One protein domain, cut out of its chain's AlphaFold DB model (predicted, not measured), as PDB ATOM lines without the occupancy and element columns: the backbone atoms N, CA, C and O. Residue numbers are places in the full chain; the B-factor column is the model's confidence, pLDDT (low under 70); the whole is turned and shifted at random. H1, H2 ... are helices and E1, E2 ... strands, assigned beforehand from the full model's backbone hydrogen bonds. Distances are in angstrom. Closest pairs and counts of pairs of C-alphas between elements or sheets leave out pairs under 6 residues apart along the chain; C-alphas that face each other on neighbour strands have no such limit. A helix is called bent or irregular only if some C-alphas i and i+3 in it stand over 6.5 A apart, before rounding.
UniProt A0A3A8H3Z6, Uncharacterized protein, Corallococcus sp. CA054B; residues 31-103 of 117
ATOM      1  N   LYS A  31     162.460 102.193 123.188       93.81
ATOM      2  CA  LYS A  31     161.835 100.925 123.565       93.81
ATOM      3  C   LYS A  31     162.800  99.777 123.407       93.81
ATOM      4  O   LYS A  31     163.664  99.822 122.538       93.81
ATOM      5  N   LEU A  32     162.603  98.724 124.191       95.50
ATOM      6  CA  LEU A  32     163.263  97.450 123.943       95.50
ATOM      7  C   LEU A  32     162.676  96.793 122.696       95.50
ATOM      8  O   LEU A  32     161.474  96.871 122.431       95.50
ATOM      9  N   ARG A  33     163.542  96.145 121.922       94.88
ATOM     10  CA  ARG A  33     163.113  95.248 120.846       94.88
ATOM     11  C   ARG A  33     162.525  93.967 121.440       94.88
ATOM     12  O   ARG A  33     162.818  93.611 122.580       94.88
ATOM     13  N   GLU A  34     161.690  93.271 120.672       92.44
ATOM     14  CA  GLU A  34     161.094  92.008 121.121       92.44
ATOM     15  C   GLU A  34     162.165  91.006 121.577       92.44
ATOM     16  O   GLU A  34     163.186  90.812 120.917       92.44
ATOM     17  N   GLY A  35     161.922  90.375 122.729       91.94
ATOM     18  CA  GLY A  35     162.827  89.393 123.329       91.94
ATOM     19  C   GLY A  35     164.064  89.977 124.019       91.94
ATOM     20  O   GLY A  35     164.848  89.212 124.575       91.94
ATOM     21  N   GLN A  36     164.248  91.300 124.013       93.94
ATOM     22  CA  GLN A  36     165.335  91.960 124.731       93.94
ATOM     23  C   GLN A  36     164.915  92.368 126.148       93.94
ATOM     24  O   GLN A  36     163.770  92.742 126.392       93.94
ATOM     25  N   SER A  37     165.863  92.333 127.083       93.38
ATOM     26  CA  SER A  37     165.688  92.804 128.460       93.38
ATOM     27  C   SER A  37     167.001  93.388 128.993       93.38
ATOM     28  O   SER A  37     168.088  93.021 128.548       93.38
ATOM     29  N   LEU A  38     166.887  94.304 129.957       93.81
ATOM     30  CA  LEU A  38     168.003  94.889 130.706       93.81
ATOM     31  C   LEU A  38     168.158  94.311 132.119       93.81
ATOM     32  O   LEU A  38     169.032  94.757 132.860       93.81
ATOM     33  N   ASP A  39     167.324  93.351 132.518       91.00
ATOM     34  CA  ASP A  39     167.234  92.906 133.916       91.00
ATOM     35  C   ASP A  39     168.486  92.150 134.383       91.00
ATOM     36  O   ASP A  39     168.820  92.160 135.563       91.00
ATOM     37  N   LEU A  40     169.205  91.526 133.445       92.12
ATOM     38  CA  LEU A  40     170.467  90.823 133.701       92.12
ATOM     39  C   LEU A  40     171.705  91.702 133.472       92.12
ATOM     40  O   LEU A  40     172.820  91.278 133.777       92.12
ATOM     41  N   ALA A  41     171.536  92.899 132.904       94.94
ATOM     42  CA  ALA A  41     172.656  93.786 132.634       94.94
ATOM     43  C   ALA A  41     173.144  94.429 133.940       94.94
ATOM     44  O   ALA A  41     172.349  94.910 134.747       94.94
ATOM     45  N   GLN A  42     174.466  94.465 134.130       97.12
ATOM     46  CA  GLN A  42     175.075  95.092 135.300       97.12
ATOM     47  C   GLN A  42     174.704  96.579 135.362       97.12
ATOM     48  O   GLN A  42     174.789  97.292 134.358       97.12
ATOM     49  N   GLU A  43     174.326  97.056 136.546       97.25
ATOM     50  CA  GLU A  43     174.137  98.484 136.797       97.25
ATOM     51  C   GLU A  43     175.481  99.216 136.806       97.25
ATOM     52  O   GLU A  43     176.503  98.680 137.238       97.25
ATOM     53  N   CYS A  44     175.490 100.452 136.323       97.75
ATOM     54  CA  CYS A  44     176.702 101.256 136.235       97.75
ATOM     55  C   CYS A  44     176.397 102.732 136.493       97.75
ATOM     56  O   CYS A  44     175.245 103.161 136.451       97.75
ATOM     57  N   GLY A  45     177.431 103.510 136.791       96.06
ATOM     58  CA  GLY A  45     177.303 104.905 137.191       96.06
ATOM     59  C   GLY A  45     178.608 105.426 137.778       96.06
ATOM     60  O   GLY A  45     179.573 104.680 137.909       96.06
ATOM     61  N   VAL A  46     178.621 106.707 138.144       95.50
ATOM     62  CA  VAL A  46     179.815 107.400 138.661       95.50
ATOM     63  C   VAL A  46     180.397 106.763 139.926       95.50
ATOM     64  O   VAL A  46     181.614 106.693 140.058       95.50
ATOM     65  N   ASP A  47     179.539 106.239 140.803       95.81
ATOM     66  CA  ASP A  47     179.920 105.622 142.082       95.81
ATOM     67  C   ASP A  47     179.827 104.083 142.056       95.81
ATOM     68  O   ASP A  47     179.852 103.430 143.100       95.81
ATOM     69  N   LEU A  48     179.675 103.486 140.869       96.00
ATOM     70  CA  LEU A  48     179.492 102.046 140.685       96.00
ATOM     71  C   LEU A  48     180.693 101.415 139.962       96.00
ATOM     72  O   LEU A  48     181.473 102.120 139.320       96.00
ATOM     73  N   PRO A  49     180.864 100.079 140.044       95.38
ATOM     74  CA  PRO A  49     181.922  99.389 139.318       95.38
ATOM     75  C   PRO A  49     181.901  99.698 137.819       95.38
ATOM     76  O   PRO A  49     180.839  99.783 137.195       95.38
ATOM     77  N   GLN A  50     183.093  99.822 137.229       94.06
ATOM     78  CA  GLN A  50     183.231 100.015 135.790       94.06
ATOM     79  C   GLN A  50     182.667  98.818 135.019       94.06
ATOM     80  O   GLN A  50     182.679  97.679 135.494       94.06
ATOM     81  N   CYS A  51     182.186  99.084 133.806       97.50
ATOM     82  CA  CYS A  51     181.690  98.028 132.942       97.50
ATOM     83  C   CYS A  51     182.815  97.067 132.524       97.50
ATOM     84  O   CYS A  51     183.960  97.499 132.352       97.50
ATOM     85  N   PRO A  52     182.500  95.771 132.343       97.12
ATOM     86  CA  PRO A  52     183.416  94.812 131.738       97.12
ATOM     87  C   PRO A  52     183.955  95.293 130.385       97.12
ATOM     88  O   PRO A  52     183.324  96.099 129.700       97.12
ATOM     89  N   GLN A  53     185.110  94.763 129.973       95.50
ATOM     90  CA  GLN A  53     185.704  95.112 128.681       95.50
ATOM     91  C   GLN A  53     184.732  94.849 127.525       95.50
ATOM     92  O   GLN A  53     184.082  93.805 127.476       95.50
ATOM     93  N   GLY A  54     184.667  95.797 126.587       94.75
ATOM     94  CA  GLY A  54     183.761  95.742 125.438       94.75
ATOM     95  C   GLY A  54     182.330  96.200 125.730       94.75
ATOM     96  O   GLY A  54     181.513  96.191 124.817       94.75
ATOM     97  N   LEU A  55     182.021  96.609 126.966       97.25
ATOM     98  CA  LEU A  55     180.744  97.220 127.325       97.25
ATOM     99  C   LEU A  55     180.938  98.679 127.742       97.25
ATOM    100  O   LEU A  55     181.915  99.036 128.404       97.25
ATOM    101  N   SER A  56     179.944  99.494 127.421       97.38
ATOM    102  CA  SER A  56     179.869 100.909 127.763       97.38
ATOM    103  C   SER A  56     178.745 101.137 128.771       97.38
ATOM    104  O   SER A  56     177.712 100.462 128.747       97.38
ATOM    105  N   CYS A  57     178.939 102.089 129.686       98.12
ATOM    106  CA  CYS A  57     177.894 102.468 130.632       98.12
ATOM    107  C   CYS A  57     176.931 103.445 129.962       98.12
ATOM    108  O   CYS A  57     177.288 104.610 129.770       98.12
ATOM    109  N   LEU A  58     175.727 102.980 129.617       98.31
ATOM    110  CA  LEU A  58     174.714 103.784 128.937       98.31
ATOM    111  C   LEU A  58     173.447 103.922 129.784       98.31
ATOM    112  O   LEU A  58     172.985 102.966 130.404       98.31
ATOM    113  N   VAL A  59     172.860 105.115 129.778       97.94
ATOM    114  CA  VAL A  59     171.536 105.407 130.329       97.94
ATOM    115  C   VAL A  59     170.500 105.246 129.224       97.94
ATOM    116  O   VAL A  59     170.560 105.922 128.196       97.94
ATOM    117  N   LEU A  60     169.531 104.364 129.465       96.75
ATOM    118  CA  LEU A  60     168.389 104.112 128.593       96.75
ATOM    119  C   LEU A  60     167.111 104.547 129.312       96.75
ATOM    120  O   LEU A  60     166.833 104.077 130.417       96.75
ATOM    121  N   LYS A  61     166.328 105.438 128.692       95.00
ATOM    122  CA  LYS A  61     165.025 105.862 129.221       95.00
ATOM    123  C   LYS A  61     163.907 105.034 128.592       95.00
ATOM    124  O   LYS A  61     163.432 105.365 127.510       95.00
ATOM    125  N   LEU A  62     163.513 103.960 129.266       92.12
ATOM    126  CA  LEU A  62     162.516 102.990 128.810       92.12
ATOM    127  C   LEU A  62     161.260 103.123 129.667       92.12
ATOM    128  O   LEU A  62     161.356 103.157 130.888       92.12
ATOM    129  N   ASP A  63     160.094 103.239 129.030       85.88
ATOM    130  CA  ASP A  63     158.789 103.330 129.709       85.88
ATOM    131  C   ASP A  63     158.727 104.391 130.831       85.88
ATOM    132  O   ASP A  63     158.031 104.252 131.831       85.88
ATOM    133  N   GLY A  64     159.463 105.493 130.653       85.12
ATOM    134  CA  GLY A  64     159.540 106.596 131.616       85.12
ATOM    135  C   GLY A  64     160.615 106.435 132.695       85.12
ATOM    136  O   GLY A  64     160.979 107.431 133.323       85.12
ATOM    137  N   GLU A  65     161.198 105.249 132.848       91.50
ATOM    138  CA  GLU A  65     162.272 104.964 133.799       91.50
ATOM    139  C   GLU A  65     163.650 105.097 133.145       91.50
ATOM    140  O   GLU A  65     163.862 104.669 132.013       91.50
ATOM    141  N   SER A  66     164.618 105.672 133.861       94.25
ATOM    142  CA  SER A  66     166.008 105.756 133.393       94.25
ATOM    143  C   SER A  66     166.840 104.650 134.029       94.25
ATOM    144  O   SER A  66     166.972 104.605 135.250       94.25
ATOM    145  N   LYS A  67     167.414 103.770 133.206       95.75
ATOM    146  CA  LYS A  67     168.247 102.646 133.648       95.75
ATOM    147  C   LYS A  67     169.659 102.812 133.096       95.75
ATOM    148  O   LYS A  67     169.851 102.799 131.884       95.75
ATOM    149  N   ALA A  68     170.639 102.970 133.985       97.12
ATOM    150  CA  ALA A  68     172.056 102.958 133.631       97.12
ATOM    151  C   ALA A  68     172.572 101.514 133.660       97.12
ATOM    152  O   ALA A  68     172.505 100.851 134.702       97.12
ATOM    153  N   ARG A  69     173.015 100.996 132.513       97.94
ATOM    154  CA  ARG A  69     173.400  99.590 132.343       97.94
ATOM    155  C   ARG A  69     174.655  99.462 131.486       97.94
ATOM    156  O   ARG A  69     174.857 100.234 130.550       97.94
ATOM    157  N   CYS A  70     175.471  98.460 131.794       98.19
ATOM    158  CA  CYS A  70     176.571  98.044 130.934       98.19
ATOM    159  C   CYS A  70     176.017  97.297 129.722       98.19
ATOM    160  O   CYS A  70     175.464  96.206 129.866       98.19
ATOM    161  N   VAL A  71     176.167  97.882 128.539       97.44
ATOM    162  CA  VAL A  71     175.679  97.322 127.273       97.44
ATOM    163  C   VAL A  71     176.718  97.517 126.171       97.44
ATOM    164  O   VAL A  71     177.616  98.347 126.294       97.44
ATOM    165  N   ASP A  72     176.604  96.741 125.098       96.88
ATOM    166  CA  ASP A  72     177.434  96.896 123.901       96.88
ATOM    167  C   ASP A  72     176.939  98.119 123.104       96.88
ATOM    168  O   ASP A  72     175.829  98.118 122.562       96.88
ATOM    169  N   ASP A  73     177.742  99.185 123.067       95.19
ATOM    170  CA  ASP A  73     177.400 100.439 122.385       95.19
ATOM    171  C   ASP A  73     177.321 100.294 120.860       95.19
ATOM    172  O   ASP A  73     176.556 101.011 120.215       95.19
ATOM    173  N   SER A  74     178.019  99.319 120.278       95.62
ATOM    174  CA  SER A  74     177.951  99.030 118.846       95.62
ATOM    175  C   SER A  74     176.628  98.370 118.443       95.62
ATOM    176  O   SER A  74     176.207  98.465 117.287       95.62
ATOM    177  N   LYS A  75     175.942  97.736 119.404       96.56
ATOM    178  CA  LYS A  75     174.706  96.969 119.179       96.56
ATOM    179  C   LYS A  75     173.462  97.589 119.794       96.56
ATOM    180  O   LYS A  75     172.350  97.179 119.461       96.56
ATOM    181  N   VAL A  76     173.604  98.580 120.673       96.94
ATOM    182  CA  VAL A  76     172.464  99.127 121.417       96.94
ATOM    183  C   VAL A  76     171.353  99.632 120.488       96.94
ATOM    184  O   VAL A  76     170.207  99.212 120.624       96.94
ATOM    185  N   CYS A  77     171.676 100.440 119.475       96.56
ATOM    186  CA  CYS A  77     170.677 101.001 118.557       96.56
ATOM    187  C   CYS A  77     170.140 100.009 117.507       96.56
ATOM    188  O   CYS A  77     169.087 100.249 116.909       96.56
ATOM    189  N   THR A  78     170.856  98.916 117.239       96.00
ATOM    190  CA  THR A  78     170.513  97.953 116.181       96.00
ATOM    191  C   THR A  78     169.801  96.718 116.727       96.00
ATOM    192  O   THR A  78     168.849  96.251 116.101       96.00
ATOM    193  N   GLU A  79     170.211  96.229 117.896       96.44
ATOM    194  CA  GLU A  79     169.769  94.952 118.464       96.44
ATOM    195  C   GLU A  79     168.981  95.105 119.769       96.44
ATOM    196  O   GLU A  79     168.006  94.379 119.961       96.44
ATOM    197  N   LEU A  80     169.338  96.057 120.642       96.81
ATOM    198  CA  LEU A  80     168.731  96.165 121.977       96.81
ATOM    199  C   LEU A  80     167.469  97.035 121.987       96.81
ATOM    200  O   LEU A  80     166.424  96.628 122.499       96.81
ATOM    201  N   VAL A  81     167.568  98.238 121.419       96.06
ATOM    202  CA  VAL A  81     166.502  99.241 121.459       96.06
ATOM    203  C   VAL A  81     166.076  99.724 120.078       96.06
ATOM    204  O   VAL A  81     166.754  99.541 119.066       96.06
ATOM    205  N   SER A  82     164.898 100.332 120.040       94.94
ATOM    206  CA  SER A  82     164.335 101.026 118.891       94.94
ATOM    207  C   SER A  82     163.684 102.336 119.332       94.94
ATOM    208  O   SER A  82     163.424 102.557 120.517       94.94
ATOM    209  N   CYS A  83     163.447 103.220 118.367       93.62
ATOM    210  CA  CYS A  83     162.824 104.517 118.582       93.62
ATOM    211  C   CYS A  83     161.439 104.572 117.930       93.62
ATOM    212  O   CYS A  83     161.251 104.073 116.819       93.62
ATOM    213  N   THR A  84     160.465 105.177 118.614       90.81
ATOM    214  CA  THR A  84     159.108 105.372 118.071       90.81
ATOM    215  C   THR A  84     159.021 106.543 117.097       90.81
ATOM    216  O   THR A  84     159.963 107.324 116.932       90.81
ATOM    217  N   GLY A  85     157.868 106.678 116.434       88.31
ATOM    218  CA  GLY A  85     157.546 107.863 115.645       88.31
ATOM    219  C   GLY A  85     158.437 108.086 114.422       88.31
ATOM    220  O   GLY A  85     158.506 109.207 113.933       88.31
ATOM    221  N   GLY A  86     159.167 107.068 113.952       87.12
ATOM    222  CA  GLY A  86     160.134 107.213 112.854       87.12
ATOM    223  C   GLY A  86     161.398 107.996 113.227       87.12
ATOM    224  O   GLY A  86     162.156 108.399 112.347       87.12
ATOM    225  N   THR A  87     161.635 108.224 114.521       91.44
ATOM    226  CA  THR A  87     162.859 108.873 115.006       91.44
ATOM    227  C   THR A  87     164.050 107.913 114.990       91.44
ATOM    228  O   THR A  87     163.899 106.693 114.912       91.44
ATOM    229  N   THR A  88     165.260 108.468 115.031       93.25
ATOM    230  CA  THR A  88     166.506 107.701 114.905       93.25
ATOM    231  C   THR A  88     167.211 107.588 116.248       93.25
ATOM    232  O   THR A  88     167.343 108.576 116.973       93.25
ATOM    233  N   CYS A  89     167.687 106.386 116.565       95.38
ATOM    234  CA  CYS A  89     168.485 106.136 117.759       95.38
ATOM    235  C   CYS A  89     169.843 106.835 117.650       95.38
ATOM    236  O   CYS A  89     170.534 106.706 116.640       95.38
ATOM    237  N   ALA A  90     170.212 107.567 118.695       95.19
ATOM    238  CA  ALA A  90     171.486 108.249 118.817       95.19
ATOM    239  C   ALA A  90     172.104 107.945 120.182       95.19
ATOM    240  O   ALA A  90     171.417 107.952 121.207       95.19
ATOM    241  N   ILE A  91     173.412 107.708 120.178       96.94
ATOM    242  CA  ILE A  91     174.219 107.616 121.390       96.94
ATOM    243  C   ILE A  91     174.878 108.979 121.577       96.94
ATOM    244  O   ILE A  91     175.577 109.462 120.687       96.94
ATOM    245  N   LEU A  92     174.604 109.617 122.707       95.94
ATOM    246  CA  LEU A  92     175.189 110.891 123.090       95.94
ATOM    247  C   LEU A  92     176.433 110.619 123.930       95.94
ATOM    248  O   LEU A  92     176.383 109.857 124.899       95.94
ATOM    249  N   ASP A  93     177.533 111.251 123.534       93.81
ATOM    250  CA  ASP A  93     178.829 111.097 124.183       93.81
ATOM    251  C   ASP A  93     178.849 111.832 125.534       93.81
ATOM    252  O   ASP A  93     178.846 113.064 125.602       93.81
ATOM    253  N   SER A  94     178.792 111.060 126.616       94.69
ATOM    254  CA  SER A  94     178.826 111.517 128.007       94.69
ATOM    255  C   SER A  94     179.224 110.360 128.927       94.69
ATOM    256  O   SER A  94     179.412 109.230 128.473       94.69
ATOM    257  N   TYR A  95     179.321 110.606 130.238       94.69
ATOM    258  CA  TYR A  95     179.459 109.530 131.219       94.69
ATOM    259  C   TYR A  95     178.445 109.651 132.372       94.69
ATOM    260  O   TYR A  95     178.484 110.642 133.106       94.69
ATOM    261  N   PRO A  96     177.570 108.646 132.573       96.56
ATOM    262  CA  PRO A  96     177.241 107.584 131.616       96.56
ATOM    263  C   PRO A  96     176.847 108.149 130.243       96.56
ATOM    264  O   PRO A  96     176.318 109.261 130.166       96.56
ATOM    265  N   GLY A  97     177.098 107.402 129.169       97.31
ATOM    266  CA  GLY A  97     176.590 107.757 127.842       97.31
ATOM    267  C   GLY A  97     175.063 107.716 127.844       97.31
ATOM    268  O   GLY A  97     174.462 107.097 128.722       97.31
ATOM    269  N   GLN A  98     174.405 108.368 126.891       97.25
ATOM    270  CA  GLN A  98     172.938 108.363 126.835       97.25
ATOM    271  C   GLN A  98     172.448 107.831 125.503       97.25
ATOM    272  O   GLN A  98     172.939 108.236 124.455       97.25
ATOM    273  N   VAL A  99     171.441 106.962 125.539       96.94
ATOM    274  CA  VAL A  99     170.742 106.530 124.329       96.94
ATOM    275  C   VAL A  99     169.425 107.280 124.246       96.94
ATOM    276  O   VAL A  99     168.568 107.160 125.122       96.94
ATOM    277  N   ALA A 100     169.273 108.065 123.187       93.50
ATOM    278  CA  ALA A 100     168.112 108.912 122.970       93.50
ATOM    279  C   ALA A 100     167.564 108.742 121.555       93.50
ATOM    280  O   ALA A 100     168.267 108.358 120.620       93.50
ATOM    281  N   CYS A 101     166.291 109.079 121.394       93.44
ATOM    282  CA  CYS A 101     165.676 109.194 120.086       93.44
ATOM    283  C   CYS A 101     165.792 110.635 119.589       93.44
ATOM    284  O   CYS A 101     165.472 111.596 120.296       93.44
ATOM    285  N   SER A 102     166.286 110.780 118.366       90.06
ATOM    286  CA  SER A 102     166.580 112.055 117.720       90.06
ATOM    287  C   SER A 102     165.771 112.222 116.435       90.06
ATOM    288  O   SER A 102     165.385 111.250 115.782       90.06
ATOM    289  N   GLY A 103     165.516 113.476 116.064       86.50
ATOM    290  CA  GLY A 103     164.661 113.829 114.933       86.50
ATOM    291  C   GLY A 103     163.227 114.158 115.347       86.50
ATOM    292  O   GLY A 103     162.868 114.112 116.523       86.50
TER     293      GLY A 103
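What this domain is: This is residues 31 to 103 of the 117 residues of an uncharacterized protein of Corallococcus sp. CA054B (UniProt A0A3A8H3Z6). Two strand hairpins stand side by side and make one strongly twisted four-stranded sheet, with a short helix, H1, over one face at E4. A long stretch with no named element, residues 31 to 55, sweeps round the outside past the E2 edge, and its first two residues pair with the short strand E3 that follows H1. The 73 printed residues hold one named helix and five named strands, in the order E1, E2, H1, E3, E4, E5; the sheet runs E2, E1, E5, E4 and is mixed. The class is mostly strand, though only 33 of the residues are in named elements. The whole is compact, with a radius of gyration of the C-alphas of 11.6 A, and spans 35 by 26 by 23 A.

How they stand to each other: After residues 31 to 55, E1, residues 56 to 62, forms a hairpin with E2, residues 65 to 71; they are antiparallel at 152 degrees, with N 58 and O 69 3.0 A apart, within hydrogen-bond range. E2 is an edge strand. H1, residues 76 to 80, is on the sheet at a height over the sheet of 7.9 A, over E4, residues 88 to 92; their closest C-alphas, of Cys 77 and Cys 89, are 5.6 A apart. In H1 every O i to N i+4 pair is within hydrogen-bond range. E3, residues 81 to 83, pairs with no named strand, but residues 31 to 32 pair antiparallel with residues 81 to 82 of it. H1 and E3 meet only through their link. The closest C-alphas of E3 and E4 are those of Cys 83 and Cys 89, 5.9 A apart. E3 is apart from E1 and E2. E4, the other edge strand, forms a hairpin with E5, residues 97 to 102, antiparallel at 152 degrees, with N 90 and O 100 2.8 A apart. E5 is parallel to E1 at 42 degrees, with N 59 and O 97 2.8 A apart. From edge to edge the strands' lines turn by 73 degrees.

Where its parts are: E1 begins at C-alpha 56, (179.869, 100.909, 127.763), and is 17.5 A long from first to last C-alpha; E2 is 16.8 A long. H1 is 4.8 A long and is neither bent nor irregular, but only just: C-alphas 77 and 80 are 6.2 A apart. E3 is 7.0 A long, and E4, from C-alpha 88 at (166.506, 107.701, 114.905), 12.4 A. E5 is 14.9 A long and ends at C-alpha 102, (166.580, 112.055, 117.720).

The domain as a whole: The two C-alphas farthest apart, those of Asp 47 and Gly 86, are 35.3 A apart. The printed part, residues 31 to 103, has no cut. The links between named elements are tight. The mean pLDDT of the printed part is 94.7, and no printed residue is under 70.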